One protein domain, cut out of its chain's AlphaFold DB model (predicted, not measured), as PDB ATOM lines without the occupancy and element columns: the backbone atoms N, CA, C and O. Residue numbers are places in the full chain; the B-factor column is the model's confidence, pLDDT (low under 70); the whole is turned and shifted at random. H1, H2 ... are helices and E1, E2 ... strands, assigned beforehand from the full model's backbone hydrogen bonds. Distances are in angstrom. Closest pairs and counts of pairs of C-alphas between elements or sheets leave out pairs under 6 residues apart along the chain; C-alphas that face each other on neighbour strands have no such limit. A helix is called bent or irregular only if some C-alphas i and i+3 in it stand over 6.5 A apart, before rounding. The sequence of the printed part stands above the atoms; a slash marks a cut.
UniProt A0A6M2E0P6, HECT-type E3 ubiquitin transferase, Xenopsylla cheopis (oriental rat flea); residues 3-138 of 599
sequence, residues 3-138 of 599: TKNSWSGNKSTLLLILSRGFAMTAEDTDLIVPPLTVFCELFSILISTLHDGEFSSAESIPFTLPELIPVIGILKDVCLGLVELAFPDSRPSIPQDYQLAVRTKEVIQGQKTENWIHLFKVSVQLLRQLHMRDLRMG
ATOM      1  N   THR A   3      13.850 -40.141  10.419       51.34
ATOM      2  CA  THR A   3      12.709 -40.955   9.985       51.34
ATOM      3  C   THR A   3      12.284 -40.534   8.585       51.34
ATOM      4  O   THR A   3      12.545 -39.407   8.141       51.34
ATOM      5  N   LYS A   4      11.709 -41.466   7.818       49.34
ATOM      6  CA  LYS A   4      11.156 -41.143   6.499       49.34
ATOM      7  C   LYS A   4       9.858 -40.375   6.712       49.34
ATOM      8  O   LYS A   4       8.900 -40.924   7.242       49.34
ATOM      9  N   ASN A   5       9.839 -39.115   6.291       44.69
ATOM     10  CA  ASN A   5       8.654 -38.281   6.396       44.69
ATOM     11  C   ASN A   5       7.584 -38.803   5.420       44.69
ATOM     12  O   ASN A   5       7.826 -38.841   4.210       44.69
ATOM     13  N   SER A   6       6.421 -39.221   5.928       45.62
ATOM     14  CA  SER A   6       5.352 -39.852   5.134       45.62
ATOM     15  C   SER A   6       4.759 -38.930   4.064       45.62
ATOM     16  O   SER A   6       4.107 -39.409   3.144       45.62
ATOM     17  N   TRP A   7       5.006 -37.620   4.166       41.91
ATOM     18  CA  TRP A   7       4.479 -36.608   3.248       41.91
ATOM     19  C   TRP A   7       5.449 -36.165   2.147       41.91
ATOM     20  O   TRP A   7       4.999 -35.696   1.108       41.91
ATOM     21  N   SER A   8       6.767 -36.304   2.339       45.22
ATOM     22  CA  SER A   8       7.762 -35.754   1.400       45.22
ATOM     23  C   SER A   8       8.813 -36.750   0.910       45.22
ATOM     24  O   SER A   8       9.656 -36.380   0.098       45.22
ATOM     25  N   GLY A   9       8.840 -37.983   1.430       44.72
ATOM     26  CA  GLY A   9       9.841 -38.998   1.069       44.72
ATOM     27  C   GLY A   9      11.275 -38.705   1.545       44.72
ATOM     28  O   GLY A   9      12.121 -39.598   1.511       44.72
ATOM     29  N   ASN A  10      11.552 -37.498   2.054       49.22
ATOM     30  CA  ASN A  10      12.865 -37.092   2.558       49.22
ATOM     31  C   ASN A  10      13.075 -37.510   4.023       49.22
ATOM     32  O   ASN A  10      12.172 -37.406   4.859       49.22
ATOM     33  N   LYS A  11      14.302 -37.942   4.350       56.91
ATOM     34  CA  LYS A  11      14.733 -38.212   5.733       56.91
ATOM     35  C   LYS A  11      14.698 -36.905   6.526       56.91
ATOM     36  O   LYS A  11      15.502 -36.014   6.274       56.91
ATOM     37  N   SER A  12      13.774 -36.793   7.474       64.88
ATOM     38  CA  SER A  12      13.680 -35.651   8.390       64.88
ATOM     39  C   SER A  12      14.193 -36.079   9.764       64.88
ATOM     40  O   SER A  12      14.018 -37.230  10.164       64.88
ATOM     41  N   THR A  13      14.885 -35.198  10.485       84.38
ATOM     42  CA  THR A  13      15.275 -35.494  11.869       84.38
ATOM     43  C   THR A  13      14.047 -35.422  12.772       84.38
ATOM     44  O   THR A  13      13.173 -34.583  12.560       84.38
ATOM     45  N   LEU A  14      13.986 -36.266  13.804       84.62
ATOM     46  CA  LEU A  14      12.883 -36.239  14.778       84.62
ATOM     47  C   LEU A  14      12.735 -34.866  15.451       84.62
ATOM     48  O   LEU A  14      11.624 -34.394  15.667       84.62
ATOM     49  N   LEU A  15      13.857 -34.177  15.687       85.81
ATOM     50  CA  LEU A  15      13.875 -32.800  16.190       85.81
ATOM     51  C   LEU A  15      13.202 -31.809  15.236       85.81
ATOM     52  O   LEU A  15      12.508 -30.914  15.700       85.81
ATOM     53  N   LEU A  16      13.375 -31.964  13.918       84.25
ATOM     54  CA  LEU A  16      12.733 -31.097  12.929       84.25
ATOM     55  C   LEU A  16      11.223 -31.353  12.831       84.25
ATOM     56  O   LEU A  16      10.460 -30.433  12.557       84.25
ATOM     57  N   ILE A  17      10.786 -32.598  13.040       81.12
ATOM     58  CA  ILE A  17       9.358 -32.945  13.092       81.12
ATOM     59  C   ILE A  17       8.729 -32.307  14.335       81.12
ATOM     60  O   ILE A  17       7.721 -31.607  14.228       81.12
ATOM     61  N   LEU A  18       9.382 -32.468  15.489       85.00
ATOM     62  CA  LEU A  18       8.954 -31.878  16.754       85.00
ATOM     63  C   LEU A  18       8.933 -30.344  16.696       85.00
ATOM     64  O   LEU A  18       7.975 -29.726  17.149       85.00
ATOM     65  N   SER A  19       9.949 -29.724  16.088       85.56
ATOM     66  CA  SER A  19      10.050 -28.266  15.961       85.56
ATOM     67  C   SER A  19       9.033 -27.645  15.005       85.56
ATOM     68  O   SER A  19       8.875 -26.427  14.992       85.56
ATOM     69  N   ARG A  20       8.336 -28.460  14.209       81.31
ATOM     70  CA  ARG A  20       7.215 -28.050  13.350       81.31
ATOM     71  C   ARG A  20       5.846 -28.387  13.948       81.31
ATOM     72  O   ARG A  20       4.848 -28.276  13.247       81.31
ATOM     73  N   GLY A  21       5.811 -28.876  15.191       79.25
ATOM     74  CA  GLY A  21       4.568 -29.210  15.884       79.25
ATOM     75  C   GLY A  21       3.808 -30.398  15.296       79.25
ATOM     76  O   GLY A  21       2.614 -30.553  15.555       79.25
ATOM     77  N   PHE A  22       4.472 -31.244  14.505       79.75
ATOM     78  CA  PHE A  22       3.842 -32.417  13.907       79.75
ATOM     79  C   PHE A  22       3.785 -33.592  14.886       79.75
ATOM     80  O   PHE A  22       4.718 -33.840  15.653       79.75
ATOM     81  N   ALA A  23       2.686 -34.345  14.827       73.75
ATOM     82  CA  ALA A  23       2.539 -35.581  15.582       73.75
ATOM     83  C   ALA A  23       3.500 -36.661  15.056       73.75
ATOM     84  O   ALA A  23       3.723 -36.778  13.851       73.75
ATOM     85  N   MET A  24       4.046 -37.460  15.972       76.19
ATOM     86  CA  MET A  24       4.970 -38.561  15.682       76.19
ATOM     87  C   MET A  24       4.320 -39.911  15.998       76.19
ATOM     88  O   MET A  24       3.323 -39.978  16.721       76.19
ATOM     89  N   THR A  25       4.879 -40.995  15.458       79.75
ATOM     90  CA  THR A  25       4.476 -42.358  15.836       79.75
ATOM     91  C   THR A  25       4.871 -42.645  17.292       79.75
ATOM     92  O   THR A  25       5.691 -41.932  17.880       79.75
ATOM     93  N   ALA A  26       4.289 -43.686  17.899       78.00
ATOM     94  CA  ALA A  26       4.647 -44.085  19.263       78.00
ATOM     95  C   ALA A  26       6.134 -44.480  19.363       78.00
ATOM     96  O   ALA A  26       6.824 -44.038  20.276       78.00
ATOM     97  N   GLU A  27       6.643 -45.211  18.365       80.94
ATOM     98  CA  GLU A  27       8.055 -45.611  18.262       80.94
ATOM     99  C   GLU A  27       8.993 -44.399  18.179       80.94
ATOM    100  O   GLU A  27       9.962 -44.306  18.930       80.94
ATOM    101  N   ASP A  28       8.672 -43.428  17.318       83.12
ATOM    102  CA  ASP A  28       9.459 -42.200  17.168       83.12
ATOM    103  C   ASP A  28       9.440 -41.354  18.449       83.12
ATOM    104  O   ASP A  28      10.446 -40.743  18.815       83.12
ATOM    105  N   THR A  29       8.301 -41.340  19.149       84.19
ATOM    106  CA  THR A  29       8.120 -40.630  20.422       84.19
ATOM    107  C   THR A  29       8.978 -41.244  21.525       84.19
ATOM    108  O   THR A  29       9.717 -40.518  22.194       84.19
ATOM    109  N   ASP A  30       8.927 -42.567  21.693       85.81
ATOM    110  CA  ASP A  30       9.747 -43.286  22.674       85.81
ATOM    111  C   ASP A  30      11.249 -43.173  22.360       85.81
ATOM    112  O   ASP A  30      12.077 -43.225  23.272       85.81
ATOM    113  N   LEU A  31      11.611 -42.934  21.095       88.50
ATOM    114  CA  LEU A  31      12.993 -42.739  20.671       88.50
ATOM    115  C   LEU A  31      13.540 -41.329  20.984       88.50
ATOM    116  O   LEU A  31      14.708 -41.208  21.351       88.50
ATOM    117  N   ILE A  32      12.740 -40.262  20.838       89.00
ATOM    118  CA  ILE A  32      13.221 -38.868  20.976       89.00
ATOM    119  C   ILE A  32      12.926 -38.218  22.329       89.00
ATOM    120  O   ILE A  32      13.744 -37.433  22.816       89.00
ATOM    121  N   VAL A  33      11.780 -38.517  22.948       90.00
ATOM    122  CA  VAL A  33      11.333 -37.814  24.161       90.00
ATOM    123  C   VAL A  33      12.272 -38.068  25.348       90.00
ATOM    124  O   VAL A  33      12.682 -37.082  25.967       90.00
ATOM    125  N   PRO A  34      12.679 -39.315  25.674       92.69
ATOM    126  CA  PRO A  34      13.557 -39.548  26.821       92.69
ATOM    127  C   PRO A  34      14.946 -38.900  26.677       92.69
ATOM    128  O   PRO A  34      15.323 -38.161  27.589       92.69
ATOM    129  N   PRO A  35      15.692 -39.060  25.559       93.19
ATOM    130  CA  PRO A  35      16.994 -38.409  25.402       93.19
ATOM    131  C   PRO A  35      16.922 -36.882  25.472       93.19
ATOM    132  O   PRO A  35      17.767 -36.257  26.108       93.19
ATOM    133  N   LEU A  36      15.900 -36.273  24.857       93.88
ATOM    134  CA  LEU A  36      15.726 -34.821  24.884       93.88
ATOM    135  C   LEU A  36      15.379 -34.312  26.290       93.88
ATOM    136  O   LEU A  36      15.886 -33.270  26.702       93.88
ATOM    137  N   THR A  37      14.561 -35.058  27.036       94.62
ATOM    138  CA  THR A  37      14.229 -34.745  28.435       94.62
ATOM    139  C   THR A  37      15.487 -34.764  29.302       94.62
ATOM    140  O   THR A  37      15.763 -33.790  29.999       94.62
ATOM    141  N   VAL A  38      16.284 -35.837  29.211       95.25
ATOM    142  CA  VAL A  38      17.536 -35.990  29.971       95.25
ATOM    143  C   VAL A  38      18.537 -34.896  29.608       95.25
ATOM    144  O   VAL A  38      19.136 -34.303  30.501       95.25
ATOM    145  N   PHE A  39      18.684 -34.582  28.318       95.00
ATOM    146  CA  PHE A  39      19.521 -33.470  27.871       95.00
ATOM    147  C   PHE A  39      19.087 -32.143  28.508       95.00
ATOM    148  O   PHE A  39      19.926 -31.429  29.055       95.00
ATOM    149  N   CYS A  40      17.786 -31.825  28.476       95.62
ATOM    150  CA  CYS A  40      17.280 -30.567  29.020       95.62
ATOM    151  C   CYS A  40      17.495 -30.454  30.535       95.62
ATOM    152  O   CYS A  40      17.931 -29.407  31.004       95.62
ATOM    153  N   GLU A  41      17.225 -31.524  31.287       94.81
ATOM    154  CA  GLU A  41      17.416 -31.569  32.743       94.81
ATOM    155  C   GLU A  41      18.890 -31.446  33.133       94.81
ATOM    156  O   GLU A  41      19.265 -30.547  33.886       94.81
ATOM    157  N   LEU A  42      19.756 -32.299  32.576       94.00
ATOM    158  CA  LEU A  42      21.180 -32.284  32.913       94.00
ATOM    159  C   LEU A  42      21.829 -30.951  32.546       94.00
ATOM    160  O   LEU A  42      22.632 -30.424  33.316       94.00
ATOM    161  N   PHE A  43      21.462 -30.375  31.398       93.31
ATOM    162  CA  PHE A  43      22.013 -29.091  30.996       93.31
ATOM    163  C   PHE A  43      21.456 -27.937  31.837       93.31
ATOM    164  O   PHE A  43      22.205 -27.021  32.167       93.31
ATOM    165  N   SER A  44      20.189 -28.001  32.260       91.31
ATOM    166  CA  SER A  44      19.602 -27.026  33.190       91.31
ATOM    167  C   SER A  44      20.323 -27.032  34.542       91.31
ATOM    168  O   SER A  44      20.671 -25.969  35.064       91.31
ATOM    169  N   ILE A  45      20.613 -28.223  35.077       88.56
ATOM    170  CA  ILE A  45      21.382 -28.394  36.315       88.56
ATOM    171  C   ILE A  45      22.799 -27.841  36.136       88.56
ATOM    172  O   ILE A  45      23.233 -27.032  36.953       88.56
ATOM    173  N   LEU A  46      23.493 -28.198  35.051       88.56
ATOM    174  CA  LEU A  46      24.845 -27.708  34.773       88.56
ATOM    175  C   LEU A  46      24.889 -26.177  34.688       88.56
ATOM    176  O   LEU A  46      25.676 -25.535  35.368       88.56
ATOM    177  N   ILE A  47      24.016 -25.563  33.891       85.88
ATOM    178  CA  ILE A  47      23.996 -24.105  33.714       85.88
ATOM    179  C   ILE A  47      23.748 -23.393  35.043       85.88
ATOM    180  O   ILE A  47      24.357 -22.350  35.277       85.88
ATOM    181  N   SER A  48      22.903 -23.953  35.913       80.62
ATOM    182  CA  SER A  48      22.574 -23.353  37.209       80.62
ATOM    183  C   SER A  48      23.746 -23.295  38.199       80.62
ATOM    184  O   SER A  48      23.748 -22.432  39.075       80.62
ATOM    185  N   THR A  49      24.753 -24.165  38.058       78.12
ATOM    186  CA  THR A  49      25.926 -24.212  38.951       78.12
ATOM    187  C   THR A  49      27.122 -23.413  38.433       78.12
ATOM    188  O   THR A  49      28.045 -23.106  39.197       78.12
ATOM    189  N   LEU A  50      27.117 -23.068  37.145       81.56
ATOM    190  CA  LEU A  50      28.179 -22.306  36.497       81.56
ATOM    191  C   LEU A  50      27.942 -20.811  36.638       81.56
ATOM    192  O   LEU A  50      26.835 -20.360  36.365       81.56
ATOM    193  N   HIS A  51      28.981 -20.046  36.964       78.38
ATOM    194  CA  HIS A  51      28.923 -18.589  36.862       78.38
ATOM    195  C   HIS A  51      29.196 -18.115  35.427       78.38
ATOM    196  O   HIS A  51      29.735 -18.858  34.606       78.38
ATOM    197  N   ASP A  52      28.879 -16.855  35.117       80.88
ATOM    198  CA  ASP A  52      28.940 -16.332  33.741       80.88
ATOM    199  C   ASP A  52      30.354 -16.482  33.113       80.88
ATOM    200  O   ASP A  52      30.482 -16.886  31.959       80.88
ATOM    201  N   GLY A  53      31.431 -16.305  33.896       77.88
ATOM    202  CA  GLY A  53      32.810 -16.585  33.451       77.88
ATOM    203  C   GLY A  53      33.112 -18.053  33.090       77.88
ATOM    204  O   GLY A  53      33.683 -18.308  32.035       77.88
ATOM    205  N   GLU A  54      32.704 -19.031  33.908       83.06
ATOM    206  CA  GLU A  54      32.886 -20.464  33.621       83.06
ATOM    207  C   GLU A  54      32.068 -20.874  32.397       83.06
ATOM    208  O   GLU A  54      32.545 -21.619  31.554       83.06
ATOM    209  N   PHE A  55      30.855 -20.340  32.254       84.50
ATOM    210  CA  PHE A  55      30.010 -20.621  31.097       84.50
ATOM    211  C   PHE A  55      30.610 -20.109  29.779       84.50
ATOM    212  O   PHE A  55      30.375 -20.700  28.730       84.50
ATOM    213  N   SER A  56      31.396 -19.028  29.821       78.88
ATOM    214  CA  SER A  56      32.141 -18.554  28.649       78.88
ATOM    215  C   SER A  56      33.363 -19.420  28.306       78.88
ATOM    216  O   SER A  56      33.849 -19.369  27.176       78.88
ATOM    217  N   SER A  57      33.845 -20.234  29.255       76.06
ATOM    218  CA  SER A  57      34.954 -21.165  29.047       76.06
ATOM    219  C   SER A  57      34.468 -22.463  28.402       76.06
ATOM    220  O   SER A  57      33.558 -23.129  28.900       76.06
ATOM    221  N   ALA A  58      35.137 -22.876  27.323       67.94
ATOM    222  CA  ALA A  58      34.856 -24.134  26.631       67.94
ATOM    223  C   ALA A  58      35.147 -25.390  27.481       67.94
ATOM    224  O   ALA A  58      34.776 -26.490  27.089       67.94
ATOM    225  N   GLU A  59      35.805 -25.247  28.637       74.38
ATOM    226  CA  GLU A  59      36.140 -26.372  29.519       74.38
ATOM    227  C   GLU A  59      34.975 -26.788  30.432       74.38
ATOM    228  O   GLU A  59      34.935 -27.922  30.905       74.38
ATOM    229  N   SER A  60      34.028 -25.881  30.700       79.88
ATOM    230  CA  SER A  60      32.980 -26.085  31.718       79.88
ATOM    231  C   SER A  60      31.631 -26.536  31.154       79.88
ATOM    232  O   SER A  60      30.784 -27.028  31.901       79.88
ATOM    233  N   ILE A  61      31.408 -26.373  29.847       85.06
ATOM    234  CA  ILE A  61      30.185 -26.794  29.155       85.06
ATOM    235  C   ILE A  61      30.520 -27.618  27.908       85.06
ATOM    236  O   ILE A  61      31.559 -27.405  27.294       85.06
ATOM    237  N   PRO A  62      29.629 -28.532  27.481       83.31
ATOM    238  CA  PRO A  62      29.879 -29.408  26.332       83.31
ATOM    239  C   PRO A  62      29.833 -28.699  24.963       83.31
ATOM    240  O   PRO A  62      29.950 -29.370  23.942       83.31
ATOM    241  N   PHE A  63      29.626 -27.378  24.927       87.19
ATOM    242  CA  PHE A  63      29.490 -26.583  23.706       87.19
ATOM    243  C   PHE A  63      30.322 -25.309  23.804       87.19
ATOM    244  O   PHE A  63      30.286 -24.622  24.821       87.19
ATOM    245  N   THR A  64      30.981 -24.917  22.719       88.75
ATOM    246  CA  THR A  64      31.456 -23.533  22.580       88.75
ATOM    247  C   THR A  64      30.270 -22.577  22.370       88.75
ATOM    248  O   THR A  64      29.204 -22.993  21.909       88.75
ATOM    249  N   LEU A  65      30.423 -21.277  22.666       88.56
ATOM    250  CA  LEU A  65      29.345 -20.296  22.429       88.56
ATOM    251  C   LEU A  65      28.808 -20.325  20.977       88.56
ATOM    252  O   LEU A  65      27.586 -20.348  20.814       88.56
ATOM    253  N   PRO A  66      29.650 -20.407  19.923       90.25
ATOM    254  CA  PRO A  66      29.169 -20.528  18.545       90.25
ATOM    255  C   PRO A  66      28.375 -21.812  18.263       90.25
ATOM    256  O   PRO A  66      27.453 -21.785  17.449       90.25
ATOM    257  N   GLU A  67      28.698 -22.923  18.928       91.75
ATOM    258  CA  GLU A  67      27.955 -24.188  18.816       91.75
ATOM    259  C   GLU A  67      26.648 -24.164  19.615       91.75
ATOM    260  O   GLU A  67      25.670 -24.805  19.230       91.75
ATOM    261  N   LEU A  68      26.597 -23.400  20.707       92.25
ATOM    262  CA  LEU A  68      25.419 -23.293  21.560       92.25
ATOM    263  C   LEU A  68      24.293 -22.471  20.914       92.25
ATOM    264  O   LEU A  68      23.119 -22.808  21.069       92.25
ATOM    265  N   ILE A  69      24.624 -21.422  20.157       93.12
ATOM    266  CA  ILE A  69      23.648 -20.566  19.456       93.12
ATOM    267  C   ILE A  69      22.659 -21.373  18.582       93.12
ATOM    268  O   ILE A  69      21.445 -21.214  18.757       93.12
ATOM    269  N   PRO A  70      23.093 -22.267  17.666       92.75
ATOM    270  CA  PRO A  70      22.159 -23.072  16.878       92.75
ATOM    271  C   PRO A  70      21.375 -24.075  17.736       92.75
ATOM    272  O   PRO A  70      20.209 -24.335  17.436       92.75
ATOM    273  N   VAL A  71      21.955 -24.598  18.825       92.69
ATOM    274  CA  VAL A  71      21.244 -25.473  19.777       92.69
ATOM    275  C   VAL A  71      20.095 -24.721  20.454       92.69
ATOM    276  O   VAL A  71      18.986 -25.250  20.531       92.69
ATOM    277  N   ILE A  72      20.318 -23.469  20.872       94.31
ATOM    278  CA  ILE A  72      19.278 -22.585  21.422       94.31
ATOM    279  C   ILE A  72      18.169 -22.349  20.394       94.31
ATOM    280  O   ILE A  72      16.991 -22.473  20.730       94.31
ATOM    281  N   GLY A  73      18.531 -22.060  19.141       92.94
ATOM    282  CA  GLY A  73      17.564 -21.877  18.055       92.94
ATOM    283  C   GLY A  73      16.668 -23.104  17.852       92.94
ATOM    284  O   GLY A  73      15.444 -22.978  17.803       92.94
ATOM    285  N   ILE A  74      17.262 -24.302  17.823       92.25
ATOM    286  CA  ILE A  74      16.521 -25.566  17.712       92.25
ATOM    287  C   ILE A  74      15.630 -25.787  18.937       92.25
ATOM    288  O   ILE A  74      14.464 -26.148  18.781       92.25
ATOM    289  N   LEU A  75      16.143 -25.557  20.150       94.31
ATOM    290  CA  LEU A  75      15.381 -25.728  21.389       94.31
ATOM    291  C   LEU A  75      14.179 -24.774  21.452       94.31
ATOM    292  O   LEU A  75      13.091 -25.192  21.850       94.31
ATOM    293  N   LYS A  76      14.346 -23.520  21.011       94.31
ATOM    294  CA  LYS A  76      13.255 -22.548  20.858       94.31
ATOM    295  C   LYS A  76      12.177 -23.080  19.920       94.31
ATOM    296  O   LYS A  76      11.005 -23.114  20.296       94.31
ATOM    297  N   ASP A  77      12.564 -23.525  18.727       91.94
ATOM    298  CA  ASP A  77      11.608 -24.024  17.739       91.94
ATOM    299  C   ASP A  77      10.916 -25.309  18.214       91.94
ATOM    300  O   ASP A  77       9.726 -25.488  17.965       91.94
ATOM    301  N   VAL A  78      11.621 -26.175  18.949       92.81
ATOM    302  CA  VAL A  78      11.041 -27.339  19.633       92.81
ATOM    303  C   VAL A  78      10.005 -26.915  20.672       92.81
ATOM    304  O   VAL A  78       8.909 -27.467  20.683       92.81
ATOM    305  N   CYS A  79      10.298 -25.924  21.517       93.50
ATOM    306  CA  CYS A  79       9.337 -25.443  22.512       93.50
ATOM    307  C   CYS A  79       8.076 -24.864  21.851       93.50
ATOM    308  O   CYS A  79       6.969 -25.139  22.311       93.50
ATOM    309  N   LEU A  80       8.225 -24.117  20.751       91.06
ATOM    310  CA  LEU A  80       7.095 -23.611  19.964       91.06
ATOM    311  C   LEU A  80       6.301 -24.754  19.311       91.06
ATOM    312  O   LEU A  80       5.076 -24.778  19.408       91.06
ATOM    313  N   GLY A  81       6.984 -25.738  18.726       88.88
ATOM    314  CA  GLY A  81       6.347 -26.930  18.168       88.88
ATOM    315  C   GLY A  81       5.594 -27.751  19.220       88.88
ATOM    316  O   GLY A  81       4.493 -28.229  18.964       88.88
ATOM    317  N   LEU A  82       6.103 -27.841  20.453       90.31
ATOM    318  CA  LEU A  82       5.384 -28.466  21.568       90.31
ATOM    319  C   LEU A  82       4.100 -27.706  21.942       90.31
ATOM    320  O   LEU A  82       3.117 -28.344  22.314       90.31
ATOM    321  N   VAL A  83       4.068 -26.372  21.821       88.75
ATOM    322  CA  VAL A  83       2.830 -25.584  21.994       88.75
ATOM    323  C   VAL A  83       1.818 -25.912  20.893       88.75
ATOM    324  O   VAL A  83       0.632 -26.084  21.178       88.75
ATOM    325  N   GLU A  84       2.268 -26.038  19.645       85.69
ATOM    326  CA  GLU A  84       1.411 -26.418  18.515       85.69
ATOM    327  C   GLU A  84       0.850 -27.838  18.669       85.69
ATOM    328  O   GLU A  84      -0.350 -28.047  18.459       85.69
ATOM    329  N   LEU A  85       1.688 -28.781  19.114       84.69
ATOM    330  CA  LEU A  85       1.323 -30.171  19.392       84.69
ATOM    331  C   LEU A  85       0.345 -30.283  20.571       84.69
ATOM    332  O   LEU A  85      -0.578 -31.097  20.540       84.69
ATOM    333  N   ALA A  86       0.517 -29.453  21.605       83.50
ATOM    334  CA  ALA A  86      -0.383 -29.402  22.756       83.50
ATOM    335  C   ALA A  86      -1.799 -28.932  22.388       83.50
ATOM    336  O   ALA A  86      -2.762 -29.300  23.067       83.50
ATOM    337  N   PHE A  87      -1.929 -28.127  21.330       80.44
ATOM    338  CA  PHE A  87      -3.190 -27.541  20.879       80.44
ATOM    339  C   PHE A  87      -3.321 -27.662  19.352       80.44
ATOM    340  O   PHE A  87      -3.116 -26.670  18.660       80.44
ATOM    341  N   PRO A  88      -3.632 -28.842  18.787       74.38
ATOM    342  CA  PRO A  88      -3.665 -29.048  17.337       74.38
ATOM    343  C   PRO A  88      -4.781 -28.239  16.650       74.38
ATOM    344  O   PRO A  88      -5.885 -28.093  17.187       74.38
ATOM    345  N   ASP A  89      -4.512 -27.732  15.440       66.38
ATOM    346  CA  ASP A  89      -5.496 -26.984  14.651       66.38
ATOM    347  C   ASP A  89      -6.649 -27.910  14.262       66.38
ATOM    348  O   ASP A  89      -6.501 -28.847  13.484       66.38
ATOM    349  N   SER A  90      -7.834 -27.635  14.798       55.59
ATOM    350  CA  SER A  90      -9.060 -28.344  14.431       55.59
ATOM    351  C   SER A  90      -9.712 -27.657  13.229       55.59
ATOM    352  O   SER A  90     -10.813 -27.127  13.343       55.59
ATOM    353  N   ARG A  91      -9.029 -27.593  12.082       44.38
ATOM    354  CA  ARG A  91      -9.670 -27.214  10.813       44.38
ATOM    355  C   ARG A  91      -9.914 -28.493  10.012       44.38
ATOM    356  O   ARG A  91      -8.945 -29.061   9.522       44.38
ATOM    357  N   PRO A  92     -11.160 -28.983   9.872       39.78
ATOM    358  CA  PRO A  92     -11.442 -30.086   8.970       39.78
ATOM    359  C   PRO A  92     -11.429 -29.540   7.540       39.78
ATOM    360  O   PRO A  92     -12.458 -29.164   6.988       39.78
ATOM    361  N   SER A  93     -10.248 -29.453   6.946       43.09
ATOM    362  CA  SER A  93     -10.102 -29.368   5.500       43.09
ATOM    363  C   SER A  93      -9.520 -30.701   5.057       43.09
ATOM    364  O   SER A  93      -8.413 -31.007   5.457       43.09
ATOM    365  N   ILE A  94     -10.253 -31.453   4.231       45.41
ATOM    366  CA  ILE A  94      -9.881 -32.750   3.625       45.41
ATOM    367  C   ILE A  94     -10.215 -33.995   4.497       45.41
ATOM    368  O   ILE A  94      -9.822 -34.081   5.661       45.41
ATOM    369  N   PRO A  95     -10.908 -35.020   3.944       44.06
ATOM    370  CA  PRO A  95     -11.242 -36.267   4.654       44.06
ATOM    371  C   PRO A  95     -10.039 -37.074   5.185       44.06
ATOM    372  O   PRO A  95     -10.181 -37.814   6.157       44.06
ATOM    373  N   GLN A  96      -8.855 -36.933   4.579       40.75
ATOM    374  CA  GLN A  96      -7.615 -37.582   5.037       40.75
ATOM    375  C   GLN A  96      -7.051 -36.934   6.311       40.75
ATOM    376  O   GLN A  96      -6.589 -37.639   7.208       40.75
ATOM    377  N   ASP A  97      -7.191 -35.615   6.453       38.94
ATOM    378  CA  ASP A  97      -6.764 -34.883   7.649       38.94
ATOM    379  C   ASP A  97      -7.705 -35.135   8.835       38.94
ATOM    380  O   ASP A  97      -7.278 -35.095   9.987       38.94
ATOM    381  N   TYR A  98      -8.962 -35.517   8.577       42.06
ATOM    382  CA  TYR A  98      -9.871 -36.013   9.615       42.06
ATOM    383  C   TYR A  98      -9.379 -37.339  10.215       42.06
ATOM    384  O   TYR A  98      -9.375 -37.495  11.433       42.06
ATOM    385  N   GLN A  99      -8.887 -38.272   9.391       42.59
ATOM    386  CA  GLN A  99      -8.282 -39.517   9.884       42.59
ATOM    387  C   GLN A  99      -6.983 -39.257  10.656       42.59
ATOM    388  O   GLN A  99      -6.744 -39.904  11.676       42.59
ATOM    389  N   LEU A 100      -6.165 -38.289  10.226       44.84
ATOM    390  CA  LEU A 100      -4.947 -37.893  10.938       44.84
ATOM    391  C   LEU A 100      -5.257 -37.184  12.263       44.84
ATOM    392  O   LEU A 100      -4.615 -37.467  13.268       44.84
ATOM    393  N   ALA A 101      -6.268 -36.314  12.307       42.03
ATOM    394  CA  ALA A 101      -6.717 -35.638  13.523       42.03
ATOM    395  C   ALA A 101      -7.366 -36.611  14.521       42.03
ATOM    396  O   ALA A 101      -7.160 -36.478  15.729       42.03
ATOM    397  N   VAL A 102      -8.107 -37.615  14.034       40.50
ATOM    398  CA  VAL A 102      -8.626 -38.726  14.849       40.50
ATOM    399  C   VAL A 102      -7.473 -39.584  15.376       40.50
ATOM    400  O   VAL A 102      -7.406 -39.802  16.582       40.50
ATOM    401  N   ARG A 103      -6.482 -39.929  14.540       44.38
ATOM    402  CA  ARG A 103      -5.250 -40.596  14.993       44.38
ATOM    403  C   ARG A 103      -4.460 -39.762  15.997       44.38
ATOM    404  O   ARG A 103      -3.964 -40.311  16.961       44.38
ATOM    405  N   THR A 104      -4.364 -38.445  15.832       47.25
ATOM    406  CA  THR A 104      -3.656 -37.561  16.780       47.25
ATOM    407  C   THR A 104      -4.383 -37.519  18.130       47.25
ATOM    408  O   THR A 104      -3.752 -37.553  19.183       47.25
ATOM    409  N   LYS A 105      -5.724 -37.520  18.110       46.72
ATOM    410  CA  LYS A 105      -6.559 -37.651  19.313       46.72
ATOM    411  C   LYS A 105      -6.419 -39.023  19.985       46.72
ATOM    412  O   LYS A 105      -6.407 -39.064  21.211       46.72
ATOM    413  N   GLU A 106      -6.279 -40.103  19.219       45.03
ATOM    414  CA  GLU A 106      -6.084 -41.474  19.723       45.03
ATOM    415  C   GLU A 106      -4.646 -41.727  20.226       45.03
ATOM    416  O   GLU A 106      -4.465 -42.307  21.293       45.03
ATOM    417  N   VAL A 107      -3.617 -41.219  19.536       46.25
ATOM    418  CA  VAL A 107      -2.191 -41.359  19.902       46.25
ATOM    419  C   VAL A 107      -1.879 -40.630  21.212       46.25
ATOM    420  O   VAL A 107      -1.194 -41.179  22.071       46.25
ATOM    421  N   ILE A 108      -2.445 -39.435  21.431       51.16
ATOM    422  CA  ILE A 108      -2.303 -38.713  22.710       51.16
ATOM    423  C   ILE A 108      -3.102 -39.405  23.836       51.16
ATOM    424  O   ILE A 108      -2.747 -39.278  25.009       51.16
ATOM    425  N   GLN A 109      -4.168 -40.149  23.503       47.81
ATOM    426  CA  GLN A 109      -4.991 -40.896  24.465       47.81
ATOM    427  C   GLN A 109      -4.387 -42.248  24.883       47.81
ATOM    428  O   GLN A 109      -4.772 -42.756  25.935       47.81
ATOM    429  N   GLY A 110      -3.446 -42.808  24.113       48.56
ATOM    430  CA  GLY A 110      -2.896 -44.151  24.336       48.56
ATOM    431  C   GLY A 110      -1.586 -44.243  25.128       48.56
ATOM    432  O   GLY A 110      -1.341 -45.286  25.727       48.56
ATOM    433  N   GLN A 111      -0.745 -43.200  25.189       48.59
ATOM    434  CA  GLN A 111       0.552 -43.276  25.886       48.59
ATOM    435  C   GLN A 111       1.065 -41.912  26.398       48.59
ATOM    436  O   GLN A 111       1.242 -40.951  25.656       48.59
ATOM    437  N   LYS A 112       1.325 -41.875  27.716       61.84
ATOM    438  CA  LYS A 112       2.167 -40.940  28.494       61.84
ATOM    439  C   LYS A 112       2.017 -39.436  28.199       61.84
ATOM    440  O   LYS A 112       3.005 -38.741  27.971       61.84
ATOM    441  N   THR A 113       0.809 -38.880  28.338       71.94
ATOM    442  CA  THR A 113       0.601 -37.414  28.425       71.94
ATOM    443  C   THR A 113       1.547 -36.747  29.441       71.94
ATOM    444  O   THR A 113       1.994 -35.621  29.239       71.94
ATOM    445  N   GLU A 114       1.908 -37.457  30.513       79.06
ATOM    446  CA  GLU A 114       2.879 -37.001  31.514       79.06
ATOM    447  C   GLU A 114       4.284 -36.770  30.945       79.06
ATOM    448  O   GLU A 114       4.910 -35.775  31.303       79.06
ATOM    449  N   ASN A 115       4.748 -37.607  30.011       84.69
ATOM    450  CA  ASN A 115       6.057 -37.441  29.376       84.69
ATOM    451  C   ASN A 115       6.112 -36.167  28.533       84.69
ATOM    452  O   ASN A 115       7.096 -35.438  28.593       84.69
ATOM    453  N   TRP A 116       5.043 -35.862  27.793       86.88
ATOM    454  CA  TRP A 116       4.940 -34.619  27.026       86.88
ATOM    455  C   TRP A 116       4.901 -33.385  27.927       86.88
ATOM    456  O   TRP A 116       5.575 -32.393  27.653       86.88
ATOM    457  N   ILE A 117       4.152 -33.456  29.033       87.00
ATOM    458  CA  ILE A 117       4.113 -32.388  30.040       87.00
ATOM    459  C   ILE A 117       5.500 -32.177  30.649       87.00
ATOM    460  O   ILE A 117       5.912 -31.033  30.840       87.00
ATOM    461  N   HIS A 118       6.200 -33.260  30.987       90.19
ATOM    462  CA  HIS A 118       7.533 -33.189  31.568       90.19
ATOM    463  C   HIS A 118       8.537 -32.613  30.569       90.19
ATOM    464  O   HIS A 118       9.155 -31.604  30.894       90.19
ATOM    465  N   LEU A 119       8.595 -33.142  29.340       93.06
ATOM    466  CA  LEU A 119       9.438 -32.624  28.258       93.06
ATOM    467  C   LEU A 119       9.221 -31.123  28.046       93.06
ATOM    468  O   LEU A 119      10.172 -30.349  28.061       93.06
ATOM    469  N   PHE A 120       7.963 -30.693  27.916       92.81
ATOM    470  CA  PHE A 120       7.639 -29.280  27.741       92.81
ATOM    471  C   PHE A 120       8.168 -28.417  28.888       92.81
ATOM    472  O   PHE A 120       8.789 -27.386  28.643       92.81
ATOM    473  N   LYS A 121       7.969 -28.842  30.142       91.38
ATOM    474  CA  LYS A 121       8.459 -28.102  31.311       91.38
ATOM    475  C   LYS A 121       9.980 -27.971  31.315       91.38
ATOM    476  O   LYS A 121      10.470 -26.862  31.503       91.38
ATOM    477  N   VAL A 122      10.706 -29.069  31.102       94.06
ATOM    478  CA  VAL A 122      12.175 -29.072  31.197       94.06
ATOM    479  C   VAL A 122      12.816 -28.309  30.042       94.06
ATOM    480  O   VAL A 122      13.758 -27.552  30.256       94.06
ATOM    481  N   SER A 123      12.259 -28.413  28.829       94.75
ATOM    482  CA  SER A 123      12.736 -27.652  27.671       94.75
ATOM    483  C   SER A 123      12.494 -26.151  27.839       94.75
ATOM    484  O   SER A 123      13.402 -25.359  27.600       94.75
ATOM    485  N   VAL A 124      11.307 -25.748  28.313       93.19
ATOM    486  CA  VAL A 124      10.998 -24.336  28.605       93.19
ATOM    487  C   VAL A 124      11.878 -23.799  29.736       93.19
ATOM    488  O   VAL A 124      12.352 -22.667  29.652       93.19
ATOM    489  N   GLN A 125      12.120 -24.588  30.786       91.94
ATOM    490  CA  GLN A 125      12.989 -24.203  31.901       91.94
ATOM    491  C   GLN A 125      14.425 -23.950  31.438       91.94
ATOM    492  O   GLN A 125      14.968 -22.879  31.720       91.94
ATOM    493  N   LEU A 126      15.016 -24.892  30.697       93.56
ATOM    494  CA  LEU A 126      16.355 -24.734  30.135       93.56
ATOM    495  C   LEU A 126      16.431 -23.494  29.233       93.56
ATOM    496  O   LEU A 126      17.335 -22.670  29.368       93.56
ATOM    497  N   LEU A 127      15.453 -23.324  28.339       94.31
ATOM    498  CA  LEU A 127      15.431 -22.199  27.408       94.31
ATOM    499  C   LEU A 127      15.316 -20.849  28.134       94.31
ATOM    500  O   LEU A 127      15.991 -19.893  27.756       94.31
ATOM    501  N   ARG A 128      14.521 -20.770  29.210       91.06
ATOM    502  CA  ARG A 128      14.434 -19.582  30.074       91.06
ATOM    503  C   ARG A 128      15.756 -19.274  30.771       91.06
ATOM    504  O   ARG A 128      16.133 -18.109  30.827       91.06
ATOM    505  N   GLN A 129      16.458 -20.282  31.291       88.94
ATOM    506  CA  GLN A 129      17.769 -20.084  31.921       88.94
ATOM    507  C   GLN A 129      18.801 -19.553  30.919       88.94
ATOM    508  O   GLN A 129      19.516 -18.601  31.226       88.94
ATOM    509  N   LEU A 130      18.831 -20.121  29.709       91.81
ATOM    510  CA  LEU A 130      19.707 -19.668  28.627       91.81
ATOM    511  C   LEU A 130      19.380 -18.235  28.195       91.81
ATOM    512  O   LEU A 130      20.292 -17.424  28.074       91.81
ATOM    513  N   HIS A 131      18.096 -17.896  28.046       91.31
ATOM    514  CA  HIS A 131      17.663 -16.531  27.741       91.31
ATOM    515  C   HIS A 131      18.047 -15.543  28.851       91.31
ATOM    516  O   HIS A 131      18.582 -14.477  28.573       91.31
ATOM    517  N   MET A 132      17.823 -15.893  30.123       85.56
ATOM    518  CA  MET A 132      18.204 -15.040  31.256       85.56
ATOM    519  C   MET A 132      19.714 -14.800  31.323       85.56
ATOM    520  O   MET A 132      20.140 -13.694  31.650       85.56
ATOM    521  N   ARG A 133      20.531 -15.811  31.004       86.88
ATOM    522  CA  ARG A 133      21.987 -15.647  30.917       86.88
ATOM    523  C   ARG A 133      22.387 -14.790  29.716       86.88
ATOM    524  O   ARG A 133      23.242 -13.919  29.855       86.88
ATOM    525  N   ASP A 134      21.743 -14.977  28.566       90.75
ATOM    526  CA  ASP A 134      21.979 -14.153  27.377       90.75
ATOM    527  C   ASP A 134      21.610 -12.683  27.601       90.75
ATOM    528  O   ASP A 134      22.346 -11.799  27.177       90.75
ATOM    529  N   LEU A 135      20.554 -12.392  28.366       86.81
ATOM    530  CA  LEU A 135      20.222 -11.017  28.748       86.81
ATOM    531  C   LEU A 135      21.363 -10.312  29.492       86.81
ATOM    532  O   LEU A 135      21.478  -9.091  29.370       86.81
ATOM    533  N   ARG A 136      22.187 -11.045  30.250       83.19
ATOM    534  CA  ARG A 136      23.343 -10.490  30.967       83.19
ATOM    535  C   ARG A 136      24.597 -10.432  30.100       83.19
ATOM    536  O   ARG A 136      25.283  -9.417  30.110       83.19
ATOM    537  N   MET A 137      24.890 -11.497  29.353       85.88
ATOM    538  CA  MET A 137      26.160 -11.624  28.627       85.88
ATOM    539  C   MET A 137      26.116 -11.178  27.156       85.88
ATOM    540  O   MET A 137      27.154 -10.820  26.609       85.88
ATOM    541  N   GLY A 138      24.953 -11.225  26.502       89.25
ATOM    542  CA  GLY A 138      24.758 -10.830  25.103       89.25
ATOM    543  C   GLY A 138      25.523 -11.684  24.086       89.25
ATOM    544  O   GLY A 138      26.258 -11.139  23.267       89.25
TER     545      GLY A 138
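This is residues 3 to 138 of the 599 residues of the protein "HECT-type E3 ubiquitin transferase" of Xenopsylla cheopis (oriental rat flea) (UniProt A0A6M2E0P6). What does the model look like? Three long helices make an elongated body: H6 runs slantwise beside both H2 and H4, which stay apart from each other, and short H1 packs on H4 and, more thinly, on H2. H3 sits at one end of the length and H5 at the other, while residues 3 to 13, ending in E1, make a loop to one side that leads into H1. What is it made of, and how large is it? The printed part has 136 residues with six named helices and one named strand, in the order E1, H1, H2, H3, H4, H5, H6, and is mostly helix. It is only just compact, close to loose, with a radius of gyration of the C-alphas of 17.1 A and spans of 56 by 30 by 25 A.

Where is the longest helix? H6, residues 113 to 137, measures 36.3 A from C-alpha 113 at (0.601, -37.414, 28.425) to C-alpha 137 at (26.160, -11.624, 28.627). Where are the other long helices? H2, residues 26 to 49, is 35.1 A long and only just irregular, with C-alphas 31 and 34 7.0 A apart. H4, residues 65 to 86, is 31.1 A long, and H5, residues 95 to 110, is 22.8 A long. Which elements are short? E1 is residues 11 to 13, with C-alpha 11 at (14.733, -38.212, 5.733), H1 is residues 14 to 18, and H3 is residues 52 to 56.

What touches H6? H2 runs the same way at a steep tilt of 36 degrees, only just steep, and the closest C-alphas, of Ser 44 and Leu 126, are 5.0 A apart. H4 touches H6 with residues 72 to 82 alone, opposite ways at a steep tilt of 38 degrees; the C-alphas of Cys 79 and Val 124 come closest, at 6.4 A. Where is H1? It touches H4, closest at the C-alphas of Leu 18 and Val 78, 5.8 A apart, and only just touches H2, with 3 pairs of C-alphas within 8 A, the closest being Leu 14 and Ile 32 at 6.7 A. What of H3, H5 and E1? H3 is close to but not clearly touching H6, with the C-alphas of Asp 52 and Met 137 closest at 7.5 A; H5 is likewise close to but not clearly touching H2, at Val 107 and Ala 26, whose C-alphas are 7.4 A apart. Residues 3 to 4 pair antiparallel with residues 11 to 12 of E1, which pairs with no named strand. Are the helix backbones complete? In H1 and H3 every O i to N i+4 pair is within hydrogen-bond range; H2 has 18 of 20, H4 16 of 18, H5 11 of 12 and H6 20 of 21.

How far does it reach? The two C-alphas farthest apart, those of Gly 53 and Pro 95, are 56.2 A apart. Is it continuous? The printed part has no cut, and its links are tight or short. Where is confidence low? The mean pLDDT of the printed part is 77.1, and residues 3 to 12, residue 58 and residues 89 to 112 are under 70.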